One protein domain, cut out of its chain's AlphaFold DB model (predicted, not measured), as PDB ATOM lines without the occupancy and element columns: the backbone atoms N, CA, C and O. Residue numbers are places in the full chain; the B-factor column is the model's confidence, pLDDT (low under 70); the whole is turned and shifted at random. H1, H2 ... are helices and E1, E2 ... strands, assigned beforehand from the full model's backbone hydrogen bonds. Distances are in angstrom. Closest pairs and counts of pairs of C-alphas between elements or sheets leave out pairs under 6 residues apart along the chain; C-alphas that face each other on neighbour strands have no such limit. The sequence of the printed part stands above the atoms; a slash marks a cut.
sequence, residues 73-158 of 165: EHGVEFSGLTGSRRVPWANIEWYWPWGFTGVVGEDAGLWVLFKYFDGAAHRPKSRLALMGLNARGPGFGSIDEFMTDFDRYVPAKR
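Overview. This is residues 73 to 158 of the 165 residues of an uncharacterized protein of Candidatus Rokubacteria bacterium (UniProt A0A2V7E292). The hairpin E1 E2, standing free at residues 79 to 84, leads into a twisted sheet, E3 E4 E5, a meander of antiparallel neighbours; H1 only grazes it. The 86 printed residues, mostly strand, hold five named strands, then one helix. It is compact: radius of gyration of the C-alphas 13.7 A, spans 44 by 29 by 21 A.

Arrangement. E1, residues 75 to 80, has N 78 2.8 A from O 85 of E2, 83 to 88. E4, residues 107 to 118, has N 113 2.9 A from O 96 of E3, 92 to 104, and N 112 2.8 A from O 131 of E5, 125 to 136. H1, residues 149 to 153, has two O i to N i+3 pairs within hydrogen-bond range, but no i+4.

Along the chain. C-alpha 75 (68.649, 40.438, 31.956) begins E1; C-alpha 153 (70.899, 47.654, 28.535) ends H1; E5 spans 31.7 A.

Size, cuts and confidence. The printed part has no cut; the E5 to H1 link is long; residues 103 to 105 are among six under pLDDT 70.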
ATOM      1  N   GLU A  73      64.387  44.196  31.934       86.62
ATOM      2  CA  GLU A  73      65.195  45.132  32.730       86.62
ATOM      3  C   GLU A  73      66.298  44.446  33.548       86.62
ATOM      4  O   GLU A  73      67.359  45.024  33.757       86.62
ATOM      5  N   HIS A  74      66.099  43.191  33.965       86.75
ATOM      6  CA  HIS A  74      67.068  42.484  34.815       86.75
ATOM      7  C   HIS A  74      67.992  41.518  34.056       86.75
ATOM      8  O   HIS A  74      68.897  40.936  34.656       86.75
ATOM      9  N   GLY A  75      67.788  41.308  32.756       88.88
ATOM     10  CA  GLY A  75      68.649  40.438  31.956       88.88
ATOM     11  C   GLY A  75      68.052  40.034  30.618       88.88
ATOM     12  O   GLY A  75      66.925  40.399  30.276       88.88
ATOM     13  N   VAL A  76      68.798  39.200  29.905       89.00
ATOM     14  CA  VAL A  76      68.373  38.564  28.658       89.00
ATOM     15  C   VAL A  76      67.968  37.119  28.931       89.00
ATOM     16  O   VAL A  76      68.642  36.390  29.660       89.00
ATOM     17  N   GLU A  77      66.835  36.700  28.385       89.19
ATOM     18  CA  GLU A  77      66.354  35.327  28.463       89.19
ATOM     19  C   GLU A  77      66.457  34.669  27.093       89.19
ATOM     20  O   GLU A  77      65.916  35.155  26.103       89.19
ATOM     21  N   PHE A  78      67.133  33.528  27.068       84.75
ATOM     22  CA  PHE A  78      67.265  32.674  25.905       84.75
ATOM     23  C   PHE A  78      66.392  31.452  26.091       84.75
ATOM     24  O   PHE A  78      66.530  30.732  27.078       84.75
ATOM     25  N   SER A  79      65.527  31.182  25.130       79.69
ATOM     26  CA  SER A  79      64.759  29.951  25.084       79.69
ATOM     27  C   SER A  79      65.281  29.073  23.958       79.69
ATOM     28  O   SER A  79      65.231  29.430  22.779       79.69
ATOM     29  N   GLY A  80      65.791  27.914  24.355       75.94
ATOM     30  CA  GLY A  80      66.088  26.800  23.474       75.94
ATOM     31  C   GLY A  80      65.049  25.699  23.645       75.94
ATOM     32  O   GLY A  80      64.106  25.798  24.441       75.94
ATOM     33  N   LEU A  81      65.212  24.636  22.869       71.38
ATOM     34  CA  LEU A  81      64.270  23.524  22.855       71.38
ATOM     35  C   LEU A  81      64.196  22.790  24.200       71.38
ATOM     36  O   LEU A  81      63.122  22.410  24.658       71.38
ATOM     37  N   THR A  82      65.349  22.633  24.845       69.94
ATOM     38  CA  THR A  82      65.530  21.879  26.090       69.94
ATOM     39  C   THR A  82      65.339  22.719  27.352       69.94
ATOM     40  O   THR A  82      65.348  22.174  28.453       69.94
ATOM     41  N   GLY A  83      65.143  24.034  27.226       74.69
ATOM     42  CA  GLY A  83      64.928  24.906  28.374       74.69
ATOM     43  C   GLY A  83      65.089  26.390  28.073       74.69
ATOM     44  O   GLY A  83      65.548  26.795  27.004       74.69
ATOM     45  N   SER A  84      64.717  27.199  29.061       81.06
ATOM     46  CA  SER A  84      64.979  28.635  29.080       81.06
ATOM     47  C   SER A  84      66.109  28.942  30.048       81.06
ATOM     48  O   SER A  84      66.221  28.333  31.112       81.06
ATOM     49  N   ARG A  85      66.947  29.907  29.689       84.12
ATOM     50  CA  ARG A  85      68.032  30.402  30.523       84.12
ATOM     51  C   ARG A  85      67.996  31.916  30.552       84.12
ATOM     52  O   ARG A  85      68.149  32.563  29.522       84.12
ATOM     53  N   ARG A  86      67.880  32.468  31.756       88.12
ATOM     54  CA  ARG A  86      68.052  33.895  32.000       88.12
ATOM     55  C   ARG A  86      69.500  34.189  32.367       88.12
ATOM     56  O   ARG A  86      70.058  33.551  33.257       88.12
ATOM     57  N   VAL A  87      70.091  35.164  31.694       89.69
ATOM     58  CA  VAL A  87      71.418  35.699  31.983       89.69
ATOM     59  C   VAL A  87      71.242  37.141  32.459       89.69
ATOM     60  O   VAL A  87      70.835  37.997  31.669       89.69
ATOM     61  N   PRO A  88      71.515  37.432  33.744       91.19
ATOM     62  CA  PRO A  88      71.486  38.796  34.251       91.19
ATOM     63  C   PRO A  88      72.453  39.699  33.486       91.19
ATOM     64  O   PRO A  88      73.559  39.271  33.149       91.19
ATOM     65  N   TRP A  89      72.092  40.968  33.284       91.19
ATOM     66  CA  TRP A  89      72.961  41.942  32.605       91.19
ATOM     67  C   TRP A  89      74.334  42.076  33.271       91.19
ATOM     68  O   TRP A  89      75.350  42.227  32.587       91.19
ATOM     69  N   ALA A  90      74.378  41.954  34.602       90.06
ATOM     70  CA  ALA A  90      75.608  41.944  35.392       90.06
ATOM     71  C   ALA A  90      76.577  40.831  34.960       90.06
ATOM     72  O   ALA A  90      77.778  41.075  34.884       90.06
ATOM     73  N   ASN A  91      76.053  39.664  34.577       91.88
ATOM     74  CA  ASN A  91      76.837  38.479  34.230       91.88
ATOM     75  C   ASN A  91      77.326  38.475  32.779       91.88
ATOM     76  O   ASN A  91      78.107  37.604  32.402       91.88
ATOM     77  N   ILE A  92      76.868  39.406  31.944       90.38
ATOM     78  CA  ILE A  92      77.397  39.561  30.589       90.38
ATOM     79  C   ILE A  92      78.788  40.175  30.708       90.38
ATOM     80  O   ILE A  92      78.946  41.216  31.332       90.38
ATOM     81  N   GLU A  93      79.805  39.542  30.143       91.62
ATOM     82  CA  GLU A  93      81.168  40.075  30.158       91.62
ATOM     83  C   GLU A  93      81.332  41.092  29.027       91.62
ATOM     84  O   GLU A  93      81.717  42.238  29.262       91.62
ATOM     85  N   TRP A  94      80.960  40.692  27.810       91.31
ATOM     86  CA  TRP A  94      80.986  41.534  26.618       91.31
ATOM     87  C   TRP A  94      80.070  40.994  25.527       91.31
ATOM     88  O   TRP A  94      79.691  39.821  25.539       91.31
ATOM     89  N   TYR A  95      79.744  41.846  24.561       90.94
ATOM     90  CA  TYR A  95      79.116  41.436  23.307       90.94
ATOM     91  C   TYR A  95      79.750  42.159  22.119       90.94
ATOM     92  O   TYR A  95      80.295  43.256  22.255       90.94
ATOM     93  N   TRP A  96      79.711  41.526  20.955       89.62
ATOM     94  CA  TRP A  96      80.301  42.001  19.717       89.62
ATOM     95  C   TRP A  96      79.373  41.668  18.540       89.62
ATOM     96  O   TRP A  96      79.137  40.486  18.271       89.62
ATOM     97  N   PRO A  97      78.841  42.675  17.825       88.00
ATOM     98  CA  PRO A  97      78.194  42.432  16.541       88.00
ATOM     99  C   PRO A  97      79.231  41.942  15.516       88.00
ATOM    100  O   PRO A  97      80.231  42.613  15.263       88.00
ATOM    101  N   TRP A  98      79.007  40.746  14.975       84.75
ATOM    102  CA  TRP A  98      79.947  40.011  14.127       84.75
ATOM    103  C   TRP A  98      79.649  40.161  12.632       84.75
ATOM    104  O   TRP A  98      80.575  40.301  11.838       84.75
ATOM    105  N   GLY A  99      78.374  40.154  12.235       83.00
ATOM    106  CA  GLY A  99      77.990  40.226  10.824       83.00
ATOM    107  C   GLY A  99      76.490  40.382  10.623       83.00
ATOM    108  O   GLY A  99      75.715  40.161  11.548       83.00
ATOM    109  N   PHE A 100      76.074  40.743   9.412       83.38
ATOM    110  CA  PHE A 100      74.657  40.806   9.058       83.38
ATOM    111  C   PHE A 100      74.101  39.407   8.781       83.38
ATOM    112  O   PHE A 100      74.732  38.595   8.105       83.38
ATOM    113  N   THR A 101      72.913  39.122   9.308       78.25
ATOM    114  CA  THR A 101      72.110  37.953   8.920       78.25
ATOM    115  C   THR A 101      71.233  38.280   7.706       78.25
ATOM    116  O   THR A 101      70.948  37.400   6.899       78.25
ATOM    117  N   GLY A 102      70.850  39.552   7.562       73.44
ATOM    118  CA  GLY A 102      70.093  40.126   6.453       73.44
ATOM    119  C   GLY A 102      69.849  41.617   6.700       73.44
ATOM    120  O   GLY A 102      69.861  42.057   7.847       73.44
ATOM    121  N   VAL A 103      69.646  42.404   5.643       65.81
ATOM    122  CA  VAL A 103      69.379  43.851   5.736       65.81
ATOM    123  C   VAL A 103      68.099  44.150   4.966       65.81
ATOM    124  O   VAL A 103      68.004  43.791   3.792       65.81
ATOM    125  N   VAL A 104      67.110  44.771   5.614       65.12
ATOM    126  CA  VAL A 104      65.852  45.190   4.982       65.12
ATOM    127  C   VAL A 104      65.536  46.625   5.413       65.12
ATOM    128  O   VAL A 104      64.835  46.861   6.392       65.12
ATOM    129  N   GLY A 105      66.043  47.604   4.660       67.88
ATOM    130  CA  GLY A 105      65.829  49.019   4.974       67.88
ATOM    131  C   GLY A 105      66.522  49.433   6.277       67.88
ATOM    132  O   GLY A 105      67.705  49.163   6.446       67.88
ATOM    133  N   GLU A 106      65.795  50.100   7.176       72.81
ATOM    134  CA  GLU A 106      66.312  50.601   8.468       72.81
ATOM    135  C   GLU A 106      66.424  49.514   9.555       72.81
ATOM    136  O   GLU A 106      67.071  49.719  10.587       72.81
ATOM    137  N   ASP A 107      65.818  48.346   9.317       79.56
ATOM    138  CA  ASP A 107      65.919  47.176  10.179       79.56
ATOM    139  C   ASP A 107      66.875  46.149   9.545       79.56
ATOM    140  O   ASP A 107      66.712  45.696   8.407       79.56
ATOM    141  N   ALA A 108      67.885  45.736  10.301       79.75
ATOM    142  CA  ALA A 108      68.820  44.694   9.901       79.75
ATOM    143  C   ALA A 108      68.865  43.585  10.947       79.75
ATOM    144  O   ALA A 108      68.795  43.825  12.147       79.75
ATOM    145  N   GLY A 109      69.030  42.348  10.500       84.56
ATOM    146  CA  GLY A 109      69.423  41.261  11.376       84.56
ATOM    147  C   GLY A 109      70.943  41.254  11.545       84.56
ATOM    148  O   GLY A 109      71.684  41.285  10.563       84.56
ATOM    149  N   LEU A 110      71.421  41.188  12.785       86.19
ATOM    150  CA  LEU A 110      72.831  41.077  13.144       86.19
ATOM    151  C   LEU A 110      73.104  39.795  13.923       86.19
ATOM    152  O   LEU A 110      72.455  39.494  14.923       86.19
ATOM    153  N   TRP A 111      74.143  39.077  13.516       86.88
ATOM    154  CA  TRP A 111      74.814  38.105  14.358       86.88
ATOM    155  C   TRP A 111      75.572  38.841  15.460       86.88
ATOM    156  O   TRP A 111      76.499  39.600  15.187       86.88
ATOM    157  N   VAL A 112      75.204  38.590  16.710       87.69
ATOM    158  CA  VAL A 112      75.862  39.119  17.901       87.69
ATOM    159  C   VAL A 112      76.482  37.967  18.672       87.69
ATOM    160  O   VAL A 112      75.802  37.047  19.130       87.69
ATOM    161  N   LEU A 113      77.800  38.025  18.816       88.69
ATOM    162  CA  LEU A 113      78.558  37.151  19.689       88.69
ATOM    163  C   LEU A 113      78.580  37.771  21.082       88.69
ATOM    164  O   LEU A 113      78.881  38.950  21.224       88.69
ATOM    165  N   PHE A 114      78.304  37.008  22.126       89.31
ATOM    166  CA  PHE A 114      78.397  37.520  23.487       89.31
ATOM    167  C   PHE A 114      78.962  36.475  24.431       89.31
ATOM    168  O   PHE A 114      78.724  35.269  24.304       89.31
ATOM    169  N   LYS A 115      79.730  36.969  25.395       90.50
ATOM    170  CA  LYS A 115      80.327  36.182  26.460       90.50
ATOM    171  C   LYS A 115      79.617  36.500  27.763       90.50
ATOM    172  O   LYS A 115      79.405  37.666  28.096       90.50
ATOM    173  N   TYR A 116      79.254  35.468  28.509       90.56
ATOM    174  CA  TYR A 116      78.578  35.610  29.791       90.56
ATOM    175  C   TYR A 116      79.066  34.586  30.807       90.56
ATOM    176  O   TYR A 116      79.445  33.468  30.458       90.56
ATOM    177  N   PHE A 117      79.009  34.955  32.079       90.56
ATOM    178  CA  PHE A 117      79.288  34.061  33.186       90.56
ATOM    179  C   PHE A 117      78.030  33.286  33.586       90.56
ATOM    180  O   PHE A 117      76.993  33.856  33.941       90.56
ATOM    181  N   ASP A 118      78.114  31.963  33.530       86.69
ATOM    182  CA  ASP A 118      77.027  31.067  33.900       86.69
ATOM    183  C   ASP A 118      77.184  30.585  35.343       86.69
ATOM    184  O   ASP A 118      77.674  29.483  35.587       86.69
ATOM    185  N   GLY A 119      76.769  31.418  36.298       78.25
ATOM    186  CA  GLY A 119      76.857  31.107  37.729       78.25
ATOM    187  C   GLY A 119      75.901  30.009  38.208       78.25
ATOM    188  O   GLY A 119      76.121  29.438  39.268       78.25
ATOM    189  N   ALA A 120      74.859  29.691  37.433       75.62
ATOM    190  CA  ALA A 120      73.853  28.687  37.791       75.62
ATOM    191  C   ALA A 120      74.217  27.263  37.327       75.62
ATOM    192  O   ALA A 120      73.508  26.308  37.641       75.62
ATOM    193  N   ALA A 121      75.285  27.095  36.543       74.19
ATOM    194  CA  ALA A 121      75.749  25.768  36.160       74.19
ATOM    195  C   ALA A 121      76.455  25.053  37.316       74.19
ATOM    196  O   ALA A 121      77.129  25.674  38.129       74.19
ATOM    197  N   HIS A 122      76.398  23.716  37.288       74.50
ATOM    198  CA  HIS A 122      77.113  22.835  38.221       74.50
ATOM    199  C   HIS A 122      78.611  23.167  38.356       74.50
ATOM    200  O   HIS A 122      79.218  22.935  39.395       74.50
ATOM    201  N   ARG A 123      79.207  23.741  37.305       78.19
ATOM    202  CA  ARG A 123      80.502  24.416  37.369       78.19
ATOM    203  C   ARG A 123      80.346  25.818  36.784       78.19
ATOM    204  O   ARG A 123      80.144  25.911  35.565       78.19
ATOM    205  N   PRO A 124      80.428  26.872  37.613       83.44
ATOM    206  CA  PRO A 124      80.410  28.241  37.133       83.44
ATOM    207  C   PRO A 124      81.524  28.449  36.113       83.44
ATOM    208  O   PRO A 124      82.687  28.142  36.375       83.44
ATOM    209  N   LYS A 125      81.162  28.902  34.915       89.12
ATOM    210  CA  LYS A 125      82.126  29.124  33.837       89.12
ATOM    211  C   LYS A 125      81.654  30.203  32.885       89.12
ATOM    212  O   LYS A 125      80.452  30.355  32.654       89.12
ATOM    213  N   SER A 126      82.610  30.891  32.275       87.88
ATOM    214  CA  SER A 126      82.321  31.743  31.132       87.88
ATOM    215  C   SER A 126      81.851  30.895  29.954       87.88
ATOM    216  O   SER A 126      82.398  29.828  29.658       87.88
ATOM    217  N   ARG A 127      80.817  31.373  29.274       85.62
ATOM    218  CA  ARG A 127      80.257  30.781  28.066       85.62
ATOM    219  C   ARG A 127      80.219  31.819  26.966       85.62
ATOM    220  O   ARG A 127      80.020  33.002  27.222       85.62
ATOM    221  N   LEU A 128      80.389  31.333  25.748       85.62
ATOM    222  CA  LEU A 128      80.235  32.106  24.531       85.62
ATOM    223  C   LEU A 128      78.966  31.630  23.829       85.62
ATOM    224  O   LEU A 128      78.697  30.426  23.793       85.62
ATOM    225  N   ALA A 129      78.193  32.558  23.287       82.62
ATOM    226  CA  ALA A 129      77.045  32.236  22.459       82.62
ATOM    227  C   ALA A 129      76.914  33.242  21.314       82.62
ATOM    228  O   ALA A 129      77.304  34.402  21.436       82.62
ATOM    229  N   LEU A 130      76.384  32.756  20.196       82.38
ATOM    230  CA  LEU A 130      76.094  33.533  18.999       82.38
ATOM    231  C   LEU A 130      74.578  33.591  18.836       82.38
ATOM    232  O   LEU A 130      73.909  32.563  18.947       82.38
ATOM    233  N   MET A 131      74.040  34.778  18.582       81.94
ATOM    234  CA  MET A 131      72.608  34.977  18.390       81.94
ATOM    235  C   MET A 131      72.323  35.920  17.228       81.94
ATOM    236  O   MET A 131      73.094  36.841  16.988       81.94
ATOM    237  N   GLY A 132      71.216  35.699  16.523       82.31
ATOM    238  CA  GLY A 132      70.690  36.663  15.561       82.31
ATOM    239  C   GLY A 132      69.743  37.620  16.277       82.31
ATOM    240  O   GLY A 132      68.797  37.161  16.915       82.31
ATOM    241  N   LEU A 133      69.999  38.921  16.190       85.00
ATOM    242  CA  LEU A 133      69.161  39.973  16.757       85.00
ATOM    243  C   LEU A 133      68.734  40.954  15.686       85.00
ATOM    244  O   LEU A 133      69.493  41.231  14.764       85.00
ATOM    245  N   ASN A 134      67.554  41.532  15.863       85.31
ATOM    246  CA  ASN A 134      67.197  42.717  15.106       85.31
ATOM    247  C   ASN A 134      68.029  43.898  15.611       85.31
ATOM    248  O   ASN A 134      68.298  44.040  16.808       85.31
ATOM    249  N   ALA A 135      68.443  44.730  14.677       86.31
ATOM    250  CA  ALA A 135      69.238  45.912  14.890       86.31
ATOM    251  C   ALA A 135      68.667  47.039  14.040       86.31
ATOM    252  O   ALA A 135      68.215  46.812  12.919       86.31
ATOM    253  N   ARG A 136      68.707  48.255  14.575       85.88
ATOM    254  CA  ARG A 136      68.270  49.460  13.870       85.88
ATOM    255  C   ARG A 136      69.468  50.302  13.506       85.88
ATOM    256  O   ARG A 136      70.358  50.491  14.334       85.88
ATOM    257  N   GLY A 137      69.486  50.804  12.285       84.75
ATOM    258  CA  GLY A 137      70.595  51.594  11.779       84.75
ATOM    259  C   GLY A 137      70.279  52.230  10.430       84.75
ATOM    260  O   GLY A 137      69.161  52.106   9.928       84.75
ATOM    261  N   PRO A 138      71.252  52.936   9.843       79.50
ATOM    262  CA  PRO A 138      71.103  53.486   8.504       79.50
ATOM    263  C   PRO A 138      70.959  52.354   7.480       79.50
ATOM    264  O   PRO A 138      71.597  51.313   7.609       79.50
ATOM    265  N   GLY A 139      70.166  52.564   6.424       69.50
ATOM    266  CA  GLY A 139      69.921  51.527   5.406       69.50
ATOM    267  C   GLY A 139      71.182  51.012   4.693       69.50
ATOM    268  O   GLY A 139      71.195  49.889   4.197       69.50
ATOM    269  N   PHE A 140      72.256  51.807   4.691       66.38
ATOM    270  CA  PHE A 140      73.600  51.405   4.280       66.38
ATOM    271  C   PHE A 140      74.609  51.993   5.268       66.38
ATOM    272  O   PHE A 140      74.690  53.213   5.401       66.38
ATOM    273  N   GLY A 141      75.370  51.142   5.957       71.94
ATOM    274  CA  GLY A 141      76.315  51.577   6.983       71.94
ATOM    275  C   GLY A 141      77.205  50.450   7.494       71.94
ATOM    276  O   GLY A 141      77.008  49.274   7.167       71.94
ATOM    277  N   SER A 142      78.211  50.802   8.292       83.81
ATOM    278  CA  SER A 142      79.060  49.814   8.959       83.81
ATOM    279  C   SER A 142      78.304  49.109  10.093       83.81
ATOM    280  O   SER A 142      77.390  49.668  10.691       83.81
ATOM    281  N   ILE A 143      78.713  47.884  10.449       83.25
ATOM    282  CA  ILE A 143      78.114  47.099  11.553       83.25
ATOM    283  C   ILE A 143      78.062  47.896  12.874       83.25
ATOM    284  O   ILE A 143      77.217  47.644  13.733       83.25
ATOM    285  N   ASP A 144      78.964  48.863  13.052       83.62
ATOM    286  CA  ASP A 144      79.039  49.679  14.261       83.62
ATOM    287  C   ASP A 144      77.975  50.769  14.365       83.62
ATOM    288  O   ASP A 144      77.658  51.198  15.473       83.62
ATOM    289  N   GLU A 145      77.377  51.161  13.246       85.00
ATOM    290  CA  GLU A 145      76.293  52.144  13.208       85.00
ATOM    291  C   GLU A 145      74.947  51.537  13.614       85.00
ATOM    292  O   GLU A 145      74.034  52.253  14.021       85.00
ATOM    293  N   PHE A 146      74.833  50.210  13.555       85.50
ATOM    294  CA  PHE A 146      73.633  49.497  13.963       85.50
ATOM    295  C   PHE A 146      73.597  49.306  15.482       85.50
ATOM    296  O   PHE A 146      74.579  48.898  16.119       85.50
ATOM    297  N   MET A 147      72.430  49.592  16.055       87.94
ATOM    298  CA  MET A 147      72.126  49.454  17.475       87.94
ATOM    299  C   MET A 147      71.218  48.251  17.692       87.94
ATOM    300  O   MET A 147      70.163  48.120  17.073       87.94
ATOM    301  N   THR A 148      71.638  47.369  18.585       87.81
ATOM    302  CA  THR A 148      70.902  46.183  19.021       87.81
ATOM    303  C   THR A 148      70.240  46.430  20.374       87.81
ATOM    304  O   THR A 148      70.598  47.360  21.097       87.81
ATOM    305  N   ASP A 149      69.330  45.548  20.787       86.25
ATOM    306  CA  ASP A 149      68.751  45.614  22.135       86.25
ATOM    307  C   ASP A 149      69.815  45.539  23.249       86.25
ATOM    308  O   ASP A 149      69.615  46.091  24.330       86.25
ATOM    309  N   PHE A 150      70.986  44.937  23.002       86.38
ATOM    310  CA  PHE A 150      72.098  44.943  23.963       86.38
ATOM    311  C   PHE A 150      72.633  46.348  24.245       86.38
ATOM    312  O   PHE A 150      72.985  46.646  25.389       86.38
ATOM    313  N   ASP A 151      72.661  47.213  23.231       88.62
ATOM    314  CA  ASP A 151      73.138  48.592  23.350       88.62
ATOM    315  C   ASP A 151      72.233  49.426  24.266       88.62
ATOM    316  O   ASP A 151      72.696  50.376  24.893       88.62
ATOM    317  N   ARG A 152      70.964  49.031  24.434       87.94
ATOM    318  CA  ARG A 152      70.038  49.670  25.374       87.94
ATOM    319  C   ARG A 152      70.359  49.355  26.837       87.94
ATOM    320  O   ARG A 152      70.207  50.227  27.688       87.94
ATOM    321  N   TYR A 153      70.760  48.122  27.147       88.12
ATOM    322  CA  TYR A 153      70.899  47.654  28.535       88.12
ATOM    323  C   TYR A 153      72.341  47.640  29.045       88.12
ATOM    324  O   TYR A 153      72.581  47.868  30.229       88.12
ATOM    325  N   VAL A 154      73.313  47.347  28.180       88.62
ATOM    326  CA  VAL A 154      74.729  47.217  28.557       88.62
ATOM    327  C   VAL A 154      75.676  47.870  27.538       88.62
ATOM    328  O   VAL A 154      76.675  47.250  27.171       88.62
ATOM    329  N   PRO A 155      75.457  49.135  27.123       88.69
ATOM    330  CA  PRO A 155      76.248  49.780  26.063       88.69
ATOM    331  C   PRO A 155      77.757  49.768  26.347       88.69
ATOM    332  O   PRO A 155      78.574  49.520  25.465       88.69
ATOM    333  N   ALA A 156      78.144  49.930  27.616       87.31
ATOM    334  CA  ALA A 156      79.542  49.911  28.049       87.31
ATOM    335  C   ALA A 156      80.251  48.550  27.872       87.31
ATOM    336  O   ALA A 156      81.460  48.459  28.085       87.31
ATOM    337  N   LYS A 157      79.523  47.476  27.536       87.38
ATOM    338  CA  LYS A 157      80.063  46.122  27.323       87.38
ATOM    339  C   LYS A 157      80.252  45.778  25.839       87.38
ATOM    340  O   LYS A 157      80.786  44.707  25.537       87.38
ATOM    341  N   ARG A 158      79.872  46.671  24.917       86.56
ATOM    342  CA  ARG A 158      80.099  46.500  23.476       86.56
ATOM    343  C   ARG A 158      81.598  46.448  23.189       86.56
ATOM    344  O   ARG A 158      82.335  47.345  23.589       86.56
TER     345      ARG A 158